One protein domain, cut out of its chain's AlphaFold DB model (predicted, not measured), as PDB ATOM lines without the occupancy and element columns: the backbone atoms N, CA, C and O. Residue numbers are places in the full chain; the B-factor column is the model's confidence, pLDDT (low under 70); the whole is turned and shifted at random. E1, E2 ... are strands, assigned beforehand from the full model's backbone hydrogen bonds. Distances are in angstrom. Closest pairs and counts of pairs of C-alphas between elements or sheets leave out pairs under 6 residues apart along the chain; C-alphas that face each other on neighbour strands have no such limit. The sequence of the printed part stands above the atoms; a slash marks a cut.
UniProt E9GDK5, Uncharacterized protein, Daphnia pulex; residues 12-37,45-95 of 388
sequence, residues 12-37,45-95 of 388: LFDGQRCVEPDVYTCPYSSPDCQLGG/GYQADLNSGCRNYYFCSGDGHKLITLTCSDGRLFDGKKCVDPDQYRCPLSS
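What this domain is: This is residues 12 to 37 and 45 to 95 of the 388 residues of an uncharacterized protein of Daphnia pulex (UniProt E9GDK5). There is little regular structure: loops of residues 12 to 29 reach out to one end, a small sheet of E1, E2 and E3 forms the middle, and loops of residues 72 to 91 make the other end. The 77 printed residues hold no named helix and three strands, E1, E2, E3 along the chain and across the antiparallel sheet; the class is all strand, with 15 residues in named elements. The whole is loose, radius of gyration of the C-alphas 14.7 A, spanning 49 by 24 by 23 A.

How they stand to each other: Residues 12 to 13 pair antiparallel with 18 to 19. E1, residues 45 to 48, and E2, residues 56 to 60, form a hairpin at 149 degrees; N 47 and O 58 are 2.8 A apart, within hydrogen-bond range. E2 and E3, residues 66 to 71, form a hairpin at 159 degrees, with N 57 and O 70 at 2.9 A. The three make a meander, each strand the antiparallel neighbour of the one before. Residues 77 to 78 pair antiparallel with 83 to 84.

Where its parts are: E1 begins at C-alpha 45 (22.470, 49.827, -10.443) and is 10.2 A long, E2 13.3 A. E3, 14.2 A, ends at C-alpha 71 (31.648, 59.681, -3.210).

The domain as a whole: The C-alphas of Asp 22 and Asp 87, the two farthest apart, are 48.9 A apart. Residues 38 to 44 are not printed; C-alphas 37 and 45 are 19.5 A apart. The links are tight from E2 to E3 and short from E1 to E2. Mean pLDDT of the printed part is 73.5; 28 residues are under 70, among them 24 to 32.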
ATOM      1  N   LEU A  12      48.587  39.320  -6.487       67.88
ATOM      2  CA  LEU A  12      47.202  39.791  -6.426       67.88
ATOM      3  C   LEU A  12      46.927  40.434  -5.065       67.88
ATOM      4  O   LEU A  12      47.421  39.961  -4.047       67.88
ATOM      5  N   PHE A  13      46.145  41.515  -5.034       72.81
ATOM      6  CA  PHE A  13      45.706  42.123  -3.775       72.81
ATOM      7  C   PHE A  13      44.462  41.391  -3.268       72.81
ATOM      8  O   PHE A  13      43.419  41.423  -3.921       72.81
ATOM      9  N   ASP A  14      44.555  40.755  -2.103       65.06
ATOM     10  CA  ASP A  14      43.450  39.997  -1.496       65.06
ATOM     11  C   ASP A  14      42.441  40.876  -0.730       65.06
ATOM     12  O   ASP A  14      41.497  40.374  -0.129       65.06
ATOM     13  N   GLY A  15      42.627  42.200  -0.756       55.16
ATOM     14  CA  GLY A  15      41.858  43.160   0.040       55.16
ATOM     15  C   GLY A  15      42.592  43.643   1.293       55.16
ATOM     16  O   GLY A  15      42.190  44.654   1.869       55.16
ATOM     17  N   GLN A  16      43.692  42.991   1.680       66.56
ATOM     18  CA  GLN A  16      44.518  43.372   2.827       66.56
ATOM     19  C   GLN A  16      46.013  43.460   2.481       66.56
ATOM     20  O   GLN A  16      46.703  44.361   2.960       66.56
ATOM     21  N   ARG A  17      46.525  42.550   1.648       76.38
ATOM     22  CA  ARG A  17      47.940  42.443   1.264       76.38
ATOM     23  C   ARG A  17      48.106  41.859  -0.141       76.38
ATOM     24  O   ARG A  17      47.164  41.386  -0.764       76.38
ATOM     25  N   CYS A  18      49.337  41.895  -0.637       80.38
ATOM     26  CA  CYS A  18      49.704  41.256  -1.896       80.38
ATOM     27  C   CYS A  18      50.059  39.787  -1.655       80.38
ATOM     28  O   CYS A  18      50.915  39.490  -0.821       80.38
ATOM     29  N   VAL A  19      49.403  38.886  -2.379       84.88
ATOM     30  CA  VAL A  19      49.554  37.429  -2.279       84.88
ATOM     31  C   VAL A  19      49.859  36.821  -3.647       84.88
ATOM     32  O   VAL A  19      49.632  37.446  -4.683       84.88
ATOM     33  N   GLU A  20      50.413  35.611  -3.676       83.50
ATOM     34  CA  GLU A  20      50.690  34.921  -4.939       83.50
ATOM     35  C   GLU A  20      49.390  34.456  -5.629       83.50
ATOM     36  O   GLU A  20      48.447  34.064  -4.935       83.50
ATOM     37  N   PRO A  21      49.320  34.468  -6.977       72.62
ATOM     38  CA  PRO A  21      48.120  34.084  -7.733       72.62
ATOM     39  C   PRO A  21      47.597  32.680  -7.438       72.62
ATOM     40  O   PRO A  21      46.399  32.440  -7.525       72.62
ATOM     41  N   ASP A  22      48.490  31.767  -7.064       80.62
ATOM     42  CA  ASP A  22      48.154  30.368  -6.801       80.62
ATOM     43  C   ASP A  22      47.446  30.186  -5.445       80.62
ATOM     44  O   ASP A  22      46.826  29.155  -5.189       80.62
ATOM     45  N   VAL A  23      47.523  31.198  -4.572       74.12
ATOM     46  CA  VAL A  23      46.969  31.181  -3.209       74.12
ATOM     47  C   VAL A  23      45.635  31.933  -3.131       74.12
ATOM     48  O   VAL A  23      44.862  31.730  -2.194       74.12
ATOM     49  N   TYR A  24      45.334  32.791  -4.109       64.31
ATOM     50  CA  TYR A  24      44.123  33.605  -4.120       64.31
ATOM     51  C   TYR A  24      43.632  33.854  -5.541       64.31
ATOM     52  O   TYR A  24      44.295  34.508  -6.340       64.31
ATOM     53  N   THR A  25      42.411  33.416  -5.824       65.56
ATOM     54  CA  THR A  25      41.697  33.797  -7.041       65.56
ATOM     55  C   THR A  25      40.817  34.989  -6.713       65.56
ATOM     56  O   THR A  25      39.991  34.903  -5.803       65.56
ATOM     57  N   CYS A  26      40.957  36.089  -7.459       52.00
ATOM     58  CA  CYS A  26      40.056  37.229  -7.316       52.00
ATOM     59  C   CYS A  26      38.603  36.734  -7.395       52.00
ATOM     60  O   CYS A  26      38.245  36.085  -8.384       52.00
ATOM     61  N   PRO A  27      37.768  37.002  -6.376       59.56
ATOM     62  CA  PRO A  27      36.397  36.537  -6.384       59.56
ATOM     63  C   PRO A  27      35.684  37.112  -7.607       59.56
ATOM     64  O   PRO A  27      35.782  38.304  -7.903       59.56
ATOM     65  N   TYR A  28      34.952  36.251  -8.311       53.06
ATOM     66  CA  TYR A  28      34.176  36.612  -9.502       53.06
ATOM     67  C   TYR A  28      32.993  37.542  -9.173       53.06
ATOM     68  O   TYR A  28      32.242  37.938 -10.041       53.06
ATOM     69  N   SER A  29      32.789  37.919  -7.919       56.53
ATOM     70  CA  SER A  29      31.709  38.811  -7.514       56.53
ATOM     71  C   SER A  29      32.151  39.597  -6.295       56.53
ATOM     72  O   SER A  29      32.832  39.064  -5.417       56.53
ATOM     73  N   SER A  30      31.769  40.864  -6.231       65.00
ATOM     74  CA  SER A  30      32.085  41.701  -5.080       65.00
ATOM     75  C   SER A  30      31.088  41.399  -3.957       65.00
ATOM     76  O   SER A  30      29.888  41.460  -4.218       65.00
ATOM     77  N   PRO A  31      31.531  41.116  -2.718       65.50
ATOM     78  CA  PRO A  31      30.624  40.843  -1.599       65.50
ATOM     79  C   PRO A  31      29.694  42.027  -1.292       65.50
ATOM     80  O   PRO A  31      28.551  41.820  -0.904       65.50
ATOM     81  N   ASP A  32      30.129  43.260  -1.577       69.19
ATOM     82  CA  ASP A  32      29.289  44.469  -1.534       69.19
ATOM     83  C   ASP A  32      28.084  44.405  -2.501       69.19
ATOM     84  O   ASP A  32      27.051  45.029  -2.279       69.19
ATOM     85  N   CYS A  33      28.216  43.649  -3.593       72.12
ATOM     86  CA  CYS A  33      27.190  43.428  -4.612       72.12
ATOM     87  C   CYS A  33      26.479  42.073  -4.436       72.12
ATOM     88  O   CYS A  33      25.865  41.573  -5.380       72.12
ATOM     89  N   GLN A  34      26.553  41.474  -3.244       66.44
ATOM     90  CA  GLN A  34      25.839  40.254  -2.876       66.44
ATOM     91  C   GLN A  34      24.918  40.551  -1.689       66.44
ATOM     92  O   GLN A  34      25.379  40.845  -0.589       66.44
ATOM     93  N   LEU A  35      23.600  40.462  -1.892       55.00
ATOM     94  CA  LEU A  35      22.674  40.407  -0.761       55.00
ATOM     95  C   LEU A  35      22.794  39.029  -0.105       55.00
ATOM     96  O   LEU A  35      22.938  38.015  -0.790       55.00
ATOM     97  N   GLY A  36      22.797  39.015   1.230       48.97
ATOM     98  CA  GLY A  36      23.096  37.839   2.039       48.97
ATOM     99  C   GLY A  36      22.348  36.579   1.596       48.97
ATOM    100  O   GLY A  36      21.126  36.566   1.522       48.97
ATOM    101  N   GLY A  37      23.116  35.511   1.366       42.19
ATOM    102  CA  GLY A  37      22.614  34.147   1.213       42.19
ATOM    103  C   GLY A  37      22.095  33.795  -0.180       42.19
ATOM    104  O   GLY A  37      20.900  33.838  -0.422       42.19
ATOM    105  N   GLY A  45      22.731  48.485 -10.960       68.81
ATOM    106  CA  GLY A  45      22.470  49.827 -10.443       68.81
ATOM    107  C   GLY A  45      23.415  50.309  -9.349       68.81
ATOM    108  O   GLY A  45      24.382  49.645  -8.976       68.81
ATOM    109  N   TYR A  46      23.132  51.513  -8.851       77.50
ATOM    110  CA  TYR A  46      23.904  52.158  -7.795       77.50
ATOM    111  C   TYR A  46      23.417  51.759  -6.403       77.50
ATOM    112  O   TYR A  46      22.233  51.864  -6.106       77.50
ATOM    113  N   GLN A  47      24.361  51.400  -5.540       80.81
ATOM    114  CA  GLN A  47      24.148  50.945  -4.172       80.81
ATOM    115  C   GLN A  47      24.874  51.859  -3.185       80.81
ATOM    116  O   GLN A  47      25.996  52.300  -3.440       80.81
ATOM    117  N   ALA A  48      24.244  52.134  -2.044       81.62
ATOM    118  CA  ALA A  48      24.861  52.910  -0.975       81.62
ATOM    119  C   ALA A  48      25.932  52.089  -0.237       81.62
ATOM    120  O   ALA A  48      25.730  50.922   0.098       81.62
ATOM    121  N   ASP A  49      27.063  52.717   0.081       81.81
ATOM    122  CA  ASP A  49      28.035  52.169   1.027       81.81
ATOM    123  C   ASP A  49      27.616  52.548   2.450       81.81
ATOM    124  O   ASP A  49      27.920  53.637   2.951       81.81
ATOM    125  N   LEU A  50      26.907  51.632   3.104       81.50
ATOM    126  CA  LEU A  50      26.405  51.818   4.466       81.50
ATOM    127  C   LEU A  50      27.541  51.993   5.484       81.50
ATOM    128  O   LEU A  50      27.389  52.744   6.445       81.50
ATOM    129  N   ASN A  51      28.710  51.392   5.241       79.56
ATOM    130  CA  ASN A  51      29.872  51.525   6.125       79.56
ATOM    131  C   ASN A  51      30.466  52.940   6.079       79.56
ATOM    132  O   ASN A  51      31.060  53.403   7.051       79.56
ATOM    133  N   SER A  52      30.268  53.656   4.971       80.81
ATOM    134  CA  SER A  52      30.632  55.073   4.852       80.81
ATOM    135  C   SER A  52      29.584  56.041   5.416       80.81
ATOM    136  O   SER A  52      29.746  57.259   5.292       80.81
ATOM    137  N   GLY A  53      28.484  55.527   5.980       82.00
ATOM    138  CA  GLY A  53      27.309  56.329   6.309       82.00
ATOM    139  C   GLY A  53      26.667  56.944   5.064       82.00
ATOM    140  O   GLY A  53      26.268  58.103   5.101       82.00
ATOM    141  N   CYS A  54      26.620  56.200   3.952       88.12
ATOM    142  CA  CYS A  54      26.085  56.622   2.652       88.12
ATOM    143  C   CYS A  54      26.813  57.810   2.001       88.12
ATOM    144  O   CYS A  54      26.304  58.397   1.048       88.12
ATOM    145  N   ARG A  55      28.011  58.181   2.470       81.50
ATOM    146  CA  ARG A  55      28.842  59.182   1.774       81.50
ATOM    147  C   ARG A  55      29.426  58.626   0.483       81.50
ATOM    148  O   ARG A  55      29.637  59.375  -0.465       81.50
ATOM    149  N   ASN A  56      29.698  57.328   0.448       78.50
ATOM    150  CA  ASN A  56      30.089  56.612  -0.751       78.50
ATOM    151  C   ASN A  56      28.910  55.810  -1.303       78.50
ATOM    152  O   ASN A  56      27.990  55.411  -0.587       78.50
ATOM    153  N   TYR A  57      28.980  55.537  -2.596       79.31
ATOM    154  CA  TYR A  57      28.070  54.658  -3.312       79.31
ATOM    155  C   TYR A  57      28.835  53.964  -4.436       79.31
ATOM    156  O   TYR A  57      29.936  54.377  -4.797       79.31
ATOM    157  N   TYR A  58      28.315  52.871  -4.967       75.12
ATOM    158  CA  TYR A  58      29.008  52.083  -5.978       75.12
ATOM    159  C   TYR A  58      28.040  51.471  -6.972       75.12
ATOM    160  O   TYR A  58      26.886  51.233  -6.645       75.12
ATOM    161  N   PHE A  59      28.500  51.227  -8.194       77.50
ATOM    162  CA  PHE A  59      27.685  50.557  -9.202       77.50
ATOM    163  C   PHE A  59      27.938  49.053  -9.168       77.50
ATOM    164  O   PHE A  59      29.086  48.625  -9.319       77.50
ATOM    165  N   CYS A  60      26.872  48.277  -9.013       76.69
ATOM    166  CA  CYS A  60      26.875  46.833  -9.184       76.69
ATOM    167  C   CYS A  60      26.314  46.487 -10.560       76.69
ATOM    168  O   CYS A  60      25.208  46.908 -10.903       76.69
ATOM    169  N   SER A  61      27.058  45.714 -11.341       71.56
ATOM    170  CA  SER A  61      26.540  45.116 -12.565       71.56
ATOM    171  C   SER A  61      25.673  43.895 -12.254       71.56
ATOM    172  O   SER A  61      25.779  43.291 -11.187       71.56
ATOM    173  N   GLY A  62      24.786  43.531 -13.186       62.47
ATOM    174  CA  GLY A  62      23.829  42.428 -13.006       62.47
ATOM    175  C   GLY A  62      24.453  41.032 -12.851       62.47
ATOM    176  O   GLY A  62      23.738  40.087 -12.554       62.47
ATOM    177  N   ASP A  63      25.764  40.902 -13.043       64.31
ATOM    178  CA  ASP A  63      26.600  39.725 -12.773       64.31
ATOM    179  C   ASP A  63      27.297  39.779 -11.395       64.31
ATOM    180  O   ASP A  63      28.027  38.859 -11.034       64.31
ATOM    181  N   GLY A  64      27.033  40.811 -10.585       66.69
ATOM    182  CA  GLY A  64      27.502  40.915  -9.200       66.69
ATOM    183  C   GLY A  64      28.882  41.558  -9.031       66.69
ATOM    184  O   GLY A  64      29.490  41.415  -7.968       66.69
ATOM    185  N   HIS A  65      29.393  42.274 -10.037       65.19
ATOM    186  CA  HIS A  65      30.655  43.010  -9.918       65.19
ATOM    187  C   HIS A  65      30.450  44.468  -9.506       65.19
ATOM    188  O   HIS A  65      29.632  45.193 -10.072       65.19
ATOM    189  N   LYS A  66      31.279  44.933  -8.567       71.88
ATOM    190  CA  LYS A  66      31.413  46.353  -8.245       71.88
ATOM    191  C   LYS A  66      32.296  47.025  -9.294       71.88
ATOM    192  O   LYS A  66      33.513  46.857  -9.281       71.88
ATOM    193  N   LEU A  67      31.697  47.792 -10.201       64.81
ATOM    194  CA  LEU A  67      32.431  48.414 -11.311       64.81
ATOM    195  C   LEU A  67      33.118  49.725 -10.915       64.81
ATOM    196  O   LEU A  67      34.196  50.042 -11.412       64.81
ATOM    197  N   ILE A  68      32.498  50.504 -10.030       61.00
ATOM    198  CA  ILE A  68      33.029  51.799  -9.596       61.00
ATOM    199  C   ILE A  68      32.559  52.123  -8.184       61.00
ATOM    200  O   ILE A  68      31.453  51.760  -7.804       61.00
ATOM    201  N   THR A  69      33.397  52.820  -7.411       74.62
ATOM    202  CA  THR A  69      33.018  53.440  -6.132       74.62
ATOM    203  C   THR A  69      33.151  54.949  -6.256       74.62
ATOM    204  O   THR A  69      34.214  55.451  -6.620       74.62
ATOM    205  N   LEU A  70      32.083  55.653  -5.926       69.69
ATOM    206  CA  LEU A  70      31.915  57.091  -6.013       69.69
ATOM    207  C   LEU A  70      31.643  57.661  -4.619       69.69
ATOM    208  O   LEU A  70      31.294  56.934  -3.687       69.69
ATOM    209  N   THR A  71      31.822  58.968  -4.476       81.50
ATOM    210  CA  THR A  71      31.648  59.681  -3.210       81.50
ATOM    211  C   THR A  71      30.802  60.914  -3.471       81.50
ATOM    212  O   THR A  71      31.055  61.647  -4.424       81.50
ATOM    213  N   CYS A  72      29.782  61.126  -2.649       69.50
ATOM    214  CA  CYS A  72      28.966  62.324  -2.693       69.50
ATOM    215  C   CYS A  72      29.791  63.537  -2.251       69.50
ATOM    216  O   CYS A  72      30.410  63.534  -1.184       69.50
ATOM    217  N   SER A  73      29.806  64.572  -3.091       79.00
ATOM    218  CA  SER A  73      30.501  65.833  -2.817       79.00
ATOM    219  C   SER A  73      29.833  66.614  -1.682       79.00
ATOM    220  O   SER A  73      28.674  66.374  -1.344       79.00
ATOM    221  N   ASP A  74      30.569  67.560  -1.091       75.62
ATOM    222  CA  ASP A  74      30.052  68.523  -0.105       75.62
ATOM    223  C   ASP A  74      29.383  67.891   1.132       75.62
ATOM    224  O   ASP A  74      28.495  68.469   1.751       75.62
ATOM    225  N   GLY A  75      29.800  66.675   1.501       74.75
ATOM    226  CA  GLY A  75      29.273  65.966   2.673       74.75
ATOM    227  C   GLY A  75      27.845  65.435   2.510       74.75
ATOM    228  O   GLY A  75      27.254  64.999   3.499       74.75
ATOM    229  N   ARG A  76      27.312  65.446   1.283       82.12
ATOM    230  CA  ARG A  76      25.995  64.908   0.921       82.12
ATOM    231  C   ARG A  76      25.920  63.394   1.103       82.12
ATOM    232  O   ARG A  76      26.943  62.710   1.136       82.12
ATOM    233  N   LEU A  77      24.699  62.877   1.207       84.88
ATOM    234  CA  LEU A  77      24.418  61.457   1.417       84.88
ATOM    235  C   LEU A  77      23.721  60.864   0.192       84.88
ATOM    236  O   LEU A  77      22.835  61.488  -0.384       84.88
ATOM    237  N   PHE A  78      24.122  59.660  -0.204       84.38
ATOM    238  CA  PHE A  78      23.486  58.923  -1.286       84.38
ATOM    239  C   PHE A  78      22.198  58.259  -0.791       84.38
ATOM    240  O   PHE A  78      22.249  57.398   0.086       84.38
ATOM    241  N   ASP A  79      21.056  58.631  -1.367       80.00
ATOM    242  CA  ASP A  79      19.727  58.149  -0.958       80.00
ATOM    243  C   ASP A  79      19.279  56.844  -1.647       80.00
ATOM    244  O   ASP A  79      18.134  56.413  -1.504       80.00
ATOM    245  N   GLY A  80      20.170  56.216  -2.420       74.88
ATOM    246  CA  GLY A  80      19.849  55.090  -3.306       74.88
ATOM    247  C   GLY A  80      19.583  55.505  -4.756       74.88
ATOM    248  O   GLY A  80      19.478  54.648  -5.630       74.88
ATOM    249  N   LYS A  81      19.496  56.809  -5.041       73.81
ATOM    250  CA  LYS A  81      19.344  57.355  -6.397       73.81
ATOM    251  C   LYS A  81      20.337  58.478  -6.674       73.81
ATOM    252  O   LYS A  81      20.945  58.495  -7.741       73.81
ATOM    253  N   LYS A  82      20.512  59.407  -5.734       74.31
ATOM    254  CA  LYS A  82      21.357  60.595  -5.884       74.31
ATOM    255  C   LYS A  82      21.944  61.074  -4.560       74.31
ATOM    256  O   LYS A  82      21.549  60.651  -3.479       74.31
ATOM    257  N   CYS A  83      22.898  61.991  -4.667       80.94
ATOM    258  CA  CYS A  83      23.480  62.679  -3.524       80.94
ATOM    259  C   CYS A  83      22.577  63.840  -3.090       80.94
ATOM    260  O   CYS A  83      22.468  64.847  -3.796       80.94
ATOM    261  N   VAL A  84      21.951  63.703  -1.926       83.94
ATOM    262  CA  VAL A  84      21.057  64.700  -1.326       83.94
ATOM    263  C   VAL A  84      21.666  65.299  -0.061       83.94
ATOM    264  O   VAL A  84      22.615  64.756   0.513       83.94
ATOM    265  N   ASP A  85      21.142  66.445   0.368       86.19
ATOM    266  CA  ASP A  85      21.596  67.083   1.601       86.19
ATOM    267  C   ASP A  85      21.222  66.219   2.828       86.19
ATOM    268  O   ASP A  85      20.147  65.609   2.836       86.19
ATOM    269  N   PRO A  86      22.065  66.164   3.880       88.88
ATOM    270  CA  PRO A  86      21.825  65.322   5.063       88.88
ATOM    271  C   PRO A  86      20.502  65.596   5.796       88.88
ATOM    272  O   PRO A  86      20.004  64.739   6.521       88.88
ATOM    273  N   ASP A  87      19.913  66.776   5.596       90.12
ATOM    274  CA  ASP A  87      18.619  67.153   6.174       90.12
ATOM    275  C   ASP A  87      17.435  66.449   5.488       90.12
ATOM    276  O   ASP A  87      16.355  66.338   6.066       90.12
ATOM    277  N   GLN A  88      17.626  65.970   4.254       84.94
ATOM    278  CA  GLN A  88      16.586  65.343   3.430       84.94
ATOM    279  C   GLN A  88      16.602  63.814   3.505       84.94
ATOM    280  O   GLN A  88      15.608  63.174   3.163       84.94
ATOM    281  N   TYR A  89      17.715  63.217   3.936       87.75
ATOM    282  CA  TYR A  89      17.885  61.771   3.974       87.75
ATOM    283  C   TYR A  89      18.779  61.346   5.131       87.75
ATOM    284  O   TYR A  89      19.847  61.910   5.354       87.75
ATOM    285  N   ARG A  90      18.362  60.294   5.841       89.81
ATOM    286  CA  ARG A  90      19.172  59.643   6.872       89.81
ATOM    287  C   ARG A  90      19.622  58.282   6.372       89.81
ATOM    288  O   ARG A  90      18.789  57.451   6.025       89.81
ATOM    289  N   CYS A  91      20.936  58.069   6.364       85.88
ATOM    290  CA  CYS A  91      21.515  56.792   5.969       85.88
ATOM    291  C   CYS A  91      21.071  55.680   6.939       85.88
ATOM    292  O   CYS A  91      21.250  55.851   8.149       85.88
ATOM    293  N   PRO A  92      20.510  54.563   6.444       85.19
ATOM    294  CA  PRO A  92      20.155  53.428   7.284       85.19
ATOM    295  C   PRO A  92      21.414  52.754   7.840       85.19
ATOM    296  O   PRO A  92      22.447  52.687   7.169       85.19
ATOM    297  N   LEU A  93      21.335  52.240   9.069       76.44
ATOM    298  CA  LEU A  93      22.428  51.465   9.646       76.44
ATOM    299  C   LEU A  93      22.440  50.061   9.032       76.44
ATOM    300  O   LEU A  93      21.392  49.489   8.737       76.44
ATOM    301  N   SER A  94      23.628  49.473   8.867       62.56
ATOM    302  CA  SER A  94      23.773  48.112   8.324       62.56
ATOM    303  C   SER A  94      23.036  47.048   9.153       62.56
ATOM    304  O   SER A  94      22.648  46.015   8.612       62.56
ATOM    305  N   SER A  95      22.778  47.320  10.438       60.88
ATOM    306  CA  SER A  95      21.970  46.489  11.338       60.88
ATOM    307  C   SER A  95      20.471  46.503  11.025       60.88
ATOM    308  O   SER A  95      19.793  45.510  11.282       60.88
TER     309      SER A  95